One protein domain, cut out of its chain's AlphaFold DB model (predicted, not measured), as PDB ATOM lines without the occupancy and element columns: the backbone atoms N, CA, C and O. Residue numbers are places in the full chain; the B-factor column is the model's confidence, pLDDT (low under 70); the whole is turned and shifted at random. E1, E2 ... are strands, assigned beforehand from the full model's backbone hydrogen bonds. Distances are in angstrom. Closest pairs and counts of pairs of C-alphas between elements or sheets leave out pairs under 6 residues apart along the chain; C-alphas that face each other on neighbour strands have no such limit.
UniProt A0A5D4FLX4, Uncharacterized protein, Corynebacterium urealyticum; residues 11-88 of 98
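Overview. This is residues 11 to 88 of the 98 residues of an uncharacterized protein of Corynebacterium urealyticum (UniProt A0A5D4FLX4). What does one see first? A long, narrow two-stranded hairpin, E4 and E5, reaches away like an arm from a small, loose head. In the head, E3 and E6 form a ladder set crosswise to the arm like an L, with the short hairpin E1 and E2 beside E3. What is printed? The printed part has 78 residues, no named helix and six strands, E1 to E6 in chain order, in three antiparallel two-stranded sheets: all strand. How does it spread? It is extended, with a radius of gyration of the C-alphas of 19.9 A, and spans 56 by 27 by 25 A, the arm making the length.

Along the chain. Where is the arm? E4, residues 44 to 54, is 28.3 A long and begins at C-alpha 44 (88.481, -32.145, 44.484); E5, residues 64 to 73, is 29.0 A long. Where is the head? E3 is residues 31 to 37, 19.1 A; E6 is residues 81 to 86, 16.4 A, ending at C-alpha 86 (74.934, -36.531, 66.519). E1 is residues 11 to 14, 9.7 A; E2 is residues 17 to 20, 9.5 A.

Arrangement. How do the strands pair? The hairpin E4 and E5 is antiparallel at 166 degrees, with N 49 and O 68 2.9 A apart. E3 and E6 are antiparallel at 158 degrees, with N 34 and O 84 2.8 A apart. The hairpin E1 and E2 is antiparallel at 165 degrees, with N 17 and O 14 2.8 A apart. What lies between the sheets? E2 and E3 are near each other, with 6 pairs of C-alphas within 10 A. E4 and E5 are apart from E1, E2, E3 and E6.

Size, cuts and confidence. How large is it? The two C-alphas farthest apart, of Leu 15 and Pro 58, are 58.3 A apart. Are there cuts or long links? The printed part has no cut; the link E1 to E2 is tight, and the other links are short. Where is confidence low? Residues 28 to 31, 53 to 58, 60 to 61, 63 and 86 to 88 are under 70; the mean pLDDT of the printed part is 77.0.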
ATOM      1  N   ILE A  11      79.789 -49.403  55.362       79.12
ATOM      2  CA  ILE A  11      78.811 -50.071  56.235       79.12
ATOM      3  C   ILE A  11      77.648 -50.618  55.395       79.12
ATOM      4  O   ILE A  11      77.121 -51.697  55.666       79.12
ATOM      5  N   GLY A  12      77.251 -49.886  54.350       81.25
ATOM      6  CA  GLY A  12      76.192 -50.303  53.440       81.25
ATOM      7  C   GLY A  12      75.622 -49.159  52.608       81.25
ATOM      8  O   GLY A  12      76.186 -48.067  52.522       81.25
ATOM      9  N   ARG A  13      74.465 -49.415  51.993       81.88
ATOM     10  CA  ARG A  13      73.741 -48.441  51.172       81.88
ATOM     11  C   ARG A  13      72.318 -48.263  51.693       81.88
ATOM     12  O   ARG A  13      71.605 -49.247  51.856       81.88
ATOM     13  N   LEU A  14      71.898 -47.019  51.911       78.12
ATOM     14  CA  LEU A  14      70.568 -46.672  52.420       78.12
ATOM     15  C   LEU A  14      70.019 -45.459  51.666       78.12
ATOM     16  O   LEU A  14      70.743 -44.492  51.453       78.12
ATOM     17  N   LEU A  15      68.747 -45.506  51.251       81.12
ATOM     18  CA  LEU A  15      68.053 -44.398  50.565       81.12
ATOM     19  C   LEU A  15      68.836 -43.812  49.364       81.12
ATOM     20  O   LEU A  15      68.764 -42.624  49.075       81.12
ATOM     21  N   GLY A  16      69.612 -44.650  48.667       79.88
ATOM     22  CA  GLY A  16      70.456 -44.243  47.536       79.88
ATOM     23  C   GLY A  16      71.855 -43.740  47.915       79.88
ATOM     24  O   GLY A  16      72.733 -43.743  47.046       79.88
ATOM     25  N   PHE A  17      72.104 -43.430  49.190       80.62
ATOM     26  CA  PHE A  17      73.397 -43.002  49.728       80.62
ATOM     27  C   PHE A  17      74.282 -44.188  50.100       80.62
ATOM     28  O   PHE A  17      73.813 -45.192  50.639       80.62
ATOM     29  N   ARG A  18      75.581 -44.058  49.827       84.12
ATOM     30  CA  ARG A  18      76.606 -44.985  50.313       84.12
ATOM     31  C   ARG A  18      77.100 -44.494  51.670       84.12
ATOM     32  O   ARG A  18      77.594 -43.373  51.756       84.12
ATOM     33  N   ILE A  19      76.968 -45.329  52.692       83.19
ATOM     34  CA  ILE A  19      77.374 -45.021  54.062       83.19
ATOM     35  C   ILE A  19      78.796 -45.530  54.264       83.19
ATOM     36  O   ILE A  19      79.070 -46.722  54.111       83.19
ATOM     37  N   ILE A  20      79.690 -44.615  54.613       85.12
ATOM     38  CA  ILE A  20      81.099 -44.893  54.873       85.12
ATOM     39  C   ILE A  20      81.412 -44.354  56.262       85.12
ATOM     40  O   ILE A  20      81.081 -43.207  56.558       85.12
ATOM     41  N   SER A  21      82.052 -45.170  57.094       80.75
ATOM     42  CA  SER A  21      82.675 -44.687  58.323       80.75
ATOM     43  C   SER A  21      84.117 -44.305  58.014       80.75
ATOM     44  O   SER A  21      84.865 -45.094  57.435       80.75
ATOM     45  N   ALA A  22      84.496 -43.078  58.363       77.50
ATOM     46  CA  ALA A  22      85.848 -42.581  58.173       77.50
ATOM     47  C   ALA A  22      86.343 -41.912  59.465       77.50
ATOM     48  O   ALA A  22      85.640 -41.066  60.014       77.50
ATOM     49  N   PRO A  23      87.571 -42.213  59.922       76.69
ATOM     50  CA  PRO A  23      88.127 -41.635  61.150       76.69
ATOM     51  C   PRO A  23      88.479 -40.145  61.012       76.69
ATOM     52  O   PRO A  23      88.742 -39.474  62.000       76.69
ATOM     53  N   THR A  24      88.516 -39.621  59.783       78.25
ATOM     54  CA  THR A  24      88.817 -38.211  59.479       78.25
ATOM     55  C   THR A  24      87.578 -37.313  59.542       78.25
ATOM     56  O   THR A  24      87.674 -36.111  59.304       78.25
ATOM     57  N   VAL A  25      86.402 -37.866  59.846       78.44
ATOM     58  CA  VAL A  25      85.192 -37.057  60.011       78.44
ATOM     59  C   VAL A  25      85.402 -36.068  61.170       78.44
ATOM     60  O   VAL A  25      85.824 -36.482  62.250       78.44
ATOM     61  N   PRO A  26      85.164 -34.760  60.959       74.12
ATOM     62  CA  PRO A  26      85.395 -33.758  61.990       74.12
ATOM     63  C   PRO A  26      84.455 -33.978  63.176       74.12
ATOM     64  O   PRO A  26      83.263 -34.221  62.999       74.12
ATOM     65  N   THR A  27      84.991 -33.842  64.385       74.69
ATOM     66  CA  THR A  27      84.208 -33.851  65.620       74.69
ATOM     67  C   THR A  27      84.031 -32.422  66.117       74.69
ATOM     68  O   THR A  27      84.991 -31.655  66.223       74.69
ATOM     69  N   VAL A  28      82.791 -32.037  66.410       67.25
ATOM     70  CA  VAL A  28      82.468 -30.718  66.965       67.25
ATOM     71  C   VAL A  28      82.012 -30.928  68.399       67.25
ATOM     72  O   VAL A  28      81.007 -31.584  68.642       67.25
ATOM     73  N   ALA A  29      82.775 -30.406  69.361       59.34
ATOM     74  CA  ALA A  29      82.442 -30.470  70.790       59.34
ATOM     75  C   ALA A  29      82.123 -31.892  71.320       59.34
ATOM     76  O   ALA A  29      81.247 -32.054  72.164       59.34
ATOM     77  N   GLY A  30      82.824 -32.922  70.827       62.78
ATOM     78  CA  GLY A  30      82.607 -34.319  71.233       62.78
ATOM     79  C   GLY A  30      81.453 -35.031  70.516       62.78
ATOM     80  O   GLY A  30      81.195 -36.194  70.806       62.78
ATOM     81  N   ARG A  31      80.791 -34.364  69.562       63.28
ATOM     82  CA  ARG A  31      79.781 -34.952  68.674       63.28
ATOM     83  C   ARG A  31      80.407 -35.389  67.362       63.28
ATOM     84  O   ARG A  31      81.229 -34.667  66.789       63.28
ATOM     85  N   GLU A  32      79.982 -36.547  66.872       71.31
ATOM     86  CA  GLU A  32      80.308 -36.980  65.519       71.31
ATOM     87  C   GLU A  32      79.388 -36.273  64.527       71.31
ATOM     88  O   GLU A  32      78.178 -36.137  64.734       71.31
ATOM     89  N   VAL A  33      79.979 -35.790  63.438       77.12
ATOM     90  CA  VAL A  33      79.261 -35.063  62.398       77.12
ATOM     91  C   VAL A  33      78.953 -36.007  61.244       77.12
ATOM     92  O   VAL A  33      79.850 -36.494  60.562       77.12
ATOM     93  N   VAL A  34      77.674 -36.236  60.964       80.38
ATOM     94  CA  VAL A  34      77.248 -36.974  59.775       80.38
ATOM     95  C   VAL A  34      77.144 -35.999  58.609       80.38
ATOM     96  O   VAL A  34      76.347 -35.059  58.633       80.38
ATOM     97  N   ILE A  35      77.947 -36.235  57.573       82.31
ATOM     98  CA  ILE A  35      77.943 -35.443  56.340       82.31
ATOM     99  C   ILE A  35      77.235 -36.252  55.256       82.31
ATOM    100  O   ILE A  35      77.666 -37.350  54.903       82.31
ATOM    101  N   ALA A  36      76.158 -35.700  54.706       82.25
ATOM    102  CA  ALA A  36      75.419 -36.280  53.596       82.25
ATOM    103  C   ALA A  36      75.399 -35.297  52.426       82.25
ATOM    104  O   ALA A  36      75.139 -34.111  52.595       82.25
ATOM    105  N   GLY A  37      75.661 -35.770  51.214       82.44
ATOM    106  CA  GLY A  37      75.629 -34.898  50.049       82.44
ATOM    107  C   GLY A  37      75.867 -35.631  48.746       82.44
ATOM    108  O   GLY A  37      76.056 -36.850  48.709       82.44
ATOM    109  N   HIS A  38      75.850 -34.864  47.663       83.56
ATOM    110  CA  HIS A  38      76.147 -35.361  46.326       83.56
ATOM    111  C   HIS A  38      77.592 -34.999  45.933       83.56
ATOM    112  O   HIS A  38      78.029 -33.891  46.240       83.56
ATOM    113  N   PRO A  39      78.341 -35.849  45.198       78.25
ATOM    114  CA  PRO A  39      79.718 -35.553  44.764       78.25
ATOM    115  C   PRO A  39      79.866 -34.261  43.944       78.25
ATOM    116  O   PRO A  39      80.957 -33.721  43.827       78.25
ATOM    117  N   MET A  40      78.769 -33.730  43.401       79.81
ATOM    118  CA  MET A  40      78.754 -32.430  42.722       79.81
ATOM    119  C   MET A  40      78.945 -31.235  43.677       79.81
ATOM    120  O   MET A  40      79.273 -30.144  43.219       79.81
ATOM    121  N   ALA A  41      78.724 -31.421  44.983       73.06
ATOM    122  CA  ALA A  41      78.834 -30.365  45.989       73.06
ATOM    123  C   ALA A  41      80.286 -29.920  46.224       73.06
ATOM    124  O   ALA A  41      80.560 -28.722  46.360       73.06
ATOM    125  N   THR A  42      81.209 -30.886  46.219       80.38
ATOM    126  CA  THR A  42      82.607 -30.691  46.617       80.38
ATOM    127  C   THR A  42      83.540 -31.213  45.529       80.38
ATOM    128  O   THR A  42      83.887 -32.397  45.528       80.38
ATOM    129  N   PRO A  43      83.967 -30.368  44.578       80.69
ATOM    130  CA  PRO A  43      85.048 -30.730  43.679       80.69
ATOM    131  C   PRO A  43      86.365 -30.883  44.436       80.69
ATOM    132  O   PRO A  43      86.707 -30.086  45.311       80.69
ATOM    133  N   PHE A  44      87.120 -31.900  44.036       84.38
ATOM    134  CA  PHE A  44      88.481 -32.145  44.484       84.38
ATOM    135  C   PHE A  44      89.421 -31.984  43.291       84.38
ATOM    136  O   PHE A  44      89.292 -32.686  42.287       84.38
ATOM    137  N   GLY A  45      90.341 -31.031  43.398       81.94
ATOM    138  CA  GLY A  45      91.429 -30.837  42.451       81.94
ATOM    139  C   GLY A  45      92.677 -31.555  42.945       81.94
ATOM    140  O   GLY A  45      93.084 -31.381  44.094       81.94
ATOM    141  N   TYR A  46      93.290 -32.342  42.065       87.31
ATOM    142  CA  TYR A  46      94.550 -33.028  42.316       87.31
ATOM    143  C   TYR A  46      95.509 -32.766  41.165       87.31
ATOM    144  O   TYR A  46      95.153 -32.993  40.007       87.31
ATOM    145  N   GLN A  47      96.725 -32.333  41.482       84.62
ATOM    146  CA  GLN A  47      97.782 -32.181  40.497       84.62
ATOM    147  C   GLN A  47      99.138 -32.577  41.080       84.62
ATOM    148  O   GLN A  47      99.545 -32.126  42.152       84.62
ATOM    149  N   ILE A  48      99.876 -33.380  40.316       80.62
ATOM    150  CA  ILE A  48     101.314 -33.560  40.505       80.62
ATOM    151  C   ILE A  48     101.974 -32.445  39.702       80.62
ATOM    152  O   ILE A  48     101.895 -32.437  38.476       80.62
ATOM    153  N   THR A  49     102.519 -31.451  40.399       77.75
ATOM    154  CA  THR A  49     103.050 -30.245  39.749       77.75
ATOM    155  C   THR A  49     104.450 -30.507  39.222       77.75
ATOM    156  O   THR A  49     104.734 -30.225  38.063       77.75
ATOM    157  N   GLU A  50     105.292 -31.125  40.045       76.19
ATOM    158  CA  GLU A  50     106.682 -31.417  39.715       76.19
ATOM    159  C   GLU A  50     107.041 -32.805  40.237       76.19
ATOM    160  O   GLU A  50     106.666 -33.183  41.349       76.19
ATOM    161  N   VAL A  51     107.760 -33.565  39.415       77.56
ATOM    162  CA  VAL A  51     108.453 -34.785  39.826       77.56
ATOM    163  C   VAL A  51     109.897 -34.591  39.418       77.56
ATOM    164  O   VAL A  51     110.225 -34.655  38.235       77.56
ATOM    165  N   GLU A  52     110.747 -34.324  40.398       70.75
ATOM    166  CA  GLU A  52     112.172 -34.150  40.175       70.75
ATOM    167  C   GLU A  52     112.938 -35.326  40.763       70.75
ATOM    168  O   GLU A  52     112.688 -35.792  41.880       70.75
ATOM    169  N   GLU A  53     113.926 -35.790  40.008       61.34
ATOM    170  CA  GLU A  53     114.987 -36.595  40.577       61.34
ATOM    171  C   GLU A  53     115.982 -35.628  41.222       61.34
ATOM    172  O   GLU A  53     116.794 -34.992  40.549       61.34
ATOM    173  N   SER A  54     115.856 -35.469  42.536       60.47
ATOM    174  CA  SER A  54     116.694 -34.589  43.335       60.47
ATOM    175  C   SER A  54     118.175 -34.871  43.070       60.47
ATOM    176  O   SER A  54     118.617 -36.026  42.979       60.47
ATOM    177  N   SER A  55     118.944 -33.789  42.940       57.50
ATOM    178  CA  SER A  55     120.402 -33.828  42.818       57.50
ATOM    179  C   SER A  55     121.017 -34.642  43.963       57.50
ATOM    180  O   SER A  55     120.459 -34.716  45.057       57.50
ATOM    181  N   MET A  56     122.160 -35.283  43.703       59.72
ATOM    182  CA  MET A  56     122.822 -36.194  44.642       59.72
ATOM    183  C   MET A  56     122.900 -35.588  46.051       59.72
ATOM    184  O   MET A  56     123.461 -34.508  46.234       59.72
ATOM    185  N   LEU A  57     122.324 -36.278  47.042       66.81
ATOM    186  CA  LEU A  57     122.266 -35.771  48.411       66.81
ATOM    187  C   LEU A  57     123.698 -35.629  48.965       66.81
ATOM    188  O   LEU A  57     124.452 -36.600  48.957       66.81
ATOM    189  N   PRO A  58     124.105 -34.468  49.509       69.81
ATOM    190  CA  PRO A  58     125.497 -34.247  49.920       69.81
ATOM    191  C   PRO A  58     125.927 -35.111  51.117       69.81
ATOM    192  O   PRO A  58     127.115 -35.273  51.374       69.81
ATOM    193  N   PHE A  59     124.965 -35.685  51.845       75.50
ATOM    194  CA  PHE A  59     125.182 -36.499  53.045       75.50
ATOM    195  C   PHE A  59     124.930 -38.002  52.828       75.50
ATOM    196  O   PHE A  59     125.170 -38.792  53.740       75.50
ATOM    197  N   ARG A  60     124.443 -38.425  51.652       68.31
ATOM    198  CA  ARG A  60     124.253 -39.843  51.300       68.31
ATOM    199  C   ARG A  60     124.531 -40.054  49.820       68.31
ATOM    200  O   ARG A  60     124.004 -39.330  48.990       68.31
ATOM    201  N   PHE A  61     125.265 -41.110  49.483       68.12
ATOM    202  CA  PHE A  61     125.480 -41.540  48.097       68.12
ATOM    203  C   PHE A  61     124.213 -42.206  47.522       68.12
ATOM    204  O   PHE A  61     124.202 -43.381  47.173       68.12
ATOM    205  N   THR A  62     123.096 -41.482  47.527       71.75
ATOM    206  CA  THR A  62     121.811 -41.924  46.987       71.75
ATOM    207  C   THR A  62     121.086 -40.750  46.337       71.75
ATOM    208  O   THR A  62     121.316 -39.587  46.683       71.75
ATOM    209  N   ARG A  63     120.213 -41.064  45.381       68.62
ATOM    210  CA  ARG A  63     119.344 -40.105  44.693       68.62
ATOM    211  C   ARG A  63     117.976 -40.134  45.368       68.62
ATOM    212  O   ARG A  63     117.494 -41.205  45.734       68.62
ATOM    213  N   ALA A  64     117.374 -38.969  45.567       76.88
ATOM    214  CA  ALA A  64     116.015 -38.867  46.084       76.88
ATOM    215  C   ALA A  64     115.071 -38.490  44.944       76.88
ATOM    216  O   ALA A  64     115.421 -37.674  44.103       76.88
ATOM    217  N   ILE A  65     113.874 -39.068  44.926       78.44
ATOM    218  CA  ILE A  65     112.798 -38.614  44.044       78.44
ATOM    219  C   ILE A  65     111.873 -37.763  44.906       78.44
ATOM    220  O   ILE A  65     111.343 -38.244  45.907       78.44
ATOM    221  N   THR A  66     111.715 -36.497  44.539       77.38
ATOM    222  CA  THR A  66     110.839 -35.551  45.231       77.38
ATOM    223  C   THR A  66     109.700 -35.167  44.304       77.38
ATOM    224  O   THR A  66     109.928 -34.719  43.184       77.38
ATOM    225  N   GLY A  67     108.466 -35.357  44.771       81.00
ATOM    226  CA  GLY A  67     107.263 -34.955  44.053       81.00
ATOM    227  C   GLY A  67     106.505 -33.881  44.822       81.00
ATOM    228  O   GLY A  67     106.288 -34.034  46.026       81.00
ATOM    229  N   LEU A  68     106.077 -32.821  44.136       87.31
ATOM    230  CA  LEU A  68     105.177 -31.817  44.696       87.31
ATOM    231  C   LEU A  68     103.736 -32.139  44.300       87.31
ATOM    232  O   LEU A  68     103.318 -31.954  43.154       87.31
ATOM    233  N   GLN A  69     102.971 -32.605  45.283       86.00
ATOM    234  CA  GLN A  69     101.548 -32.871  45.139       86.00
ATOM    235  C   GLN A  69     100.742 -31.685  45.668       86.00
ATOM    236  O   GLN A  69     100.700 -31.443  46.875       86.00
ATOM    237  N   VAL A  70     100.065 -30.977  44.766       87.31
ATOM    238  CA  VAL A  70      99.135 -29.903  45.115       87.31
ATOM    239  C   VAL A  70      97.723 -30.469  45.053       87.31
ATOM    240  O   VAL A  70      97.308 -31.050  44.049       87.31
ATOM    241  N   TYR A  71      96.982 -30.325  46.145       87.94
ATOM    242  CA  TYR A  71      95.598 -30.766  46.229       87.94
ATOM    243  C   TYR A  71      94.759 -29.741  46.978       87.94
ATOM    244  O   TYR A  71      95.243 -29.034  47.861       87.94
ATOM    245  N   GLY A  72      93.484 -29.672  46.622       84.62
ATOM    246  CA  GLY A  72      92.539 -28.773  47.258       84.62
ATOM    247  C   GLY A  72      91.110 -29.170  46.943       84.62
ATOM    248  O   GLY A  72      90.815 -29.724  45.886       84.62
ATOM    249  N   GLY A  73      90.214 -28.883  47.875       84.44
ATOM    250  CA  GLY A  73      88.780 -29.034  47.685       84.44
ATOM    251  C   GLY A  73      88.066 -27.842  48.298       84.44
ATOM    252  O   GLY A  73      88.526 -27.286  49.293       84.44
ATOM    253  N   SER A  74      86.960 -27.437  47.687       83.12
ATOM    254  CA  SER A  74      86.094 -26.387  48.225       83.12
ATOM    255  C   SER A  74      84.637 -26.742  47.973       83.12
ATOM    256  O   SER A  74      84.327 -27.455  47.020       83.12
ATOM    257  N   VAL A  75      83.740 -26.262  48.834       84.62
ATOM    258  CA  VAL A  75      82.296 -26.452  48.672       84.62
ATOM    259  C   VAL A  75      81.794 -25.385  47.705       84.62
ATOM    260  O   VAL A  75      81.702 -24.214  48.064       84.62
ATOM    261  N   ILE A  76      81.495 -25.779  46.466       85.75
ATOM    262  CA  ILE A  76      80.995 -24.849  45.436       85.75
ATOM    263  C   ILE A  76      79.468 -24.764  45.469       85.75
ATOM    264  O   ILE A  76      78.900 -23.732  45.118       85.75
ATOM    265  N   ARG A  77      78.802 -25.846  45.883       84.00
ATOM    266  CA  ARG A  77      77.337 -25.951  45.896       84.00
ATOM    267  C   ARG A  77      76.848 -26.394  47.271       84.00
ATOM    268  O   ARG A  77      76.693 -27.599  47.496       84.00
ATOM    269  N   PRO A  78      76.651 -25.449  48.205       82.75
ATOM    270  CA  PRO A  78      76.212 -25.771  49.557       82.75
ATOM    271  C   PRO A  78      74.804 -26.379  49.587       82.75
ATOM    272  O   PRO A  78      74.504 -27.150  50.486       82.75
ATOM    273  N   GLU A  79      73.956 -26.111  48.590       84.06
ATOM    274  CA  GLU A  79      72.598 -26.660  48.498       84.06
ATOM    275  C   GLU A  79      72.551 -28.191  48.356       84.06
ATOM    276  O   GLU A  79      71.528 -28.812  48.635       84.06
ATOM    277  N   ALA A  80      73.655 -28.808  47.928       77.50
ATOM    278  CA  ALA A  80      73.775 -30.250  47.739       77.50
ATOM    279  C   ALA A  80      74.520 -30.952  48.893       77.50
ATOM    280  O   ALA A  80      74.889 -32.124  48.754       77.50
ATOM    281  N   LEU A  81      74.753 -30.244  50.006       81.56
ATOM    282  CA  LEU A  81      75.439 -30.738  51.196       81.56
ATOM    283  C   LEU A  81      74.574 -30.503  52.443       81.56
ATOM    284  O   LEU A  81      74.054 -29.414  52.666       81.56
ATOM    285  N   ALA A  82      74.447 -31.529  53.271       81.06
ATOM    286  CA  ALA A  82      73.766 -31.495  54.551       81.06
ATOM    287  C   ALA A  82      74.698 -32.035  55.637       81.06
ATOM    288  O   ALA A  82      75.405 -33.027  55.443       81.06
ATOM    289  N   THR A  83      74.661 -31.386  56.793       79.50
ATOM    290  CA  THR A  83      75.480 -31.730  57.951       79.50
ATOM    291  C   THR A  83      74.559 -31.891  59.150       79.50
ATOM    292  O   THR A  83      73.744 -31.010  59.415       79.50
ATOM    293  N   ALA A  84      74.672 -33.008  59.863       78.19
ATOM    294  CA  ALA A  84      73.945 -33.256  61.100       78.19
ATOM    295  C   ALA A  84      74.932 -33.608  62.214       78.19
ATOM    296  O   ALA A  84      75.794 -34.465  62.036       78.19
ATOM    297  N   GLU A  85      74.806 -32.949  63.363       76.56
ATOM    298  CA  GLU A  85      75.554 -33.302  64.569       76.56
ATOM    299  C   GLU A  85      74.800 -34.406  65.312       76.56
ATOM    300  O   GLU A  85      73.591 -34.294  65.531       76.56
ATOM    301  N   HIS A  86      75.500 -35.471  65.697       68.38
ATOM    302  CA  HIS A  86      74.934 -36.531  66.519       68.38
ATOM    303  C   HIS A  86      75.734 -36.679  67.812       68.38
ATOM    304  O   HIS A  86      76.961 -36.801  67.794       68.38
ATOM    305  N   ASP A  87      75.029 -36.658  68.945       62.19
ATOM    306  CA  ASP A  87      75.610 -37.012  70.235       62.19
ATOM    307  C   ASP A  87      75.998 -38.491  70.208       62.19
ATOM    308  O   ASP A  87      75.145 -39.370  70.073       62.19
ATOM    309  N   VAL A  88      77.294 -38.767  70.340       59.72
ATOM    310  CA  VAL A  88      77.780 -40.132  70.525       59.72
ATOM    311  C   VAL A  88      77.450 -40.531  71.958       59.72
ATOM    312  O   VAL A  88      78.153 -40.174  72.900       59.72
TER     313      VAL A  88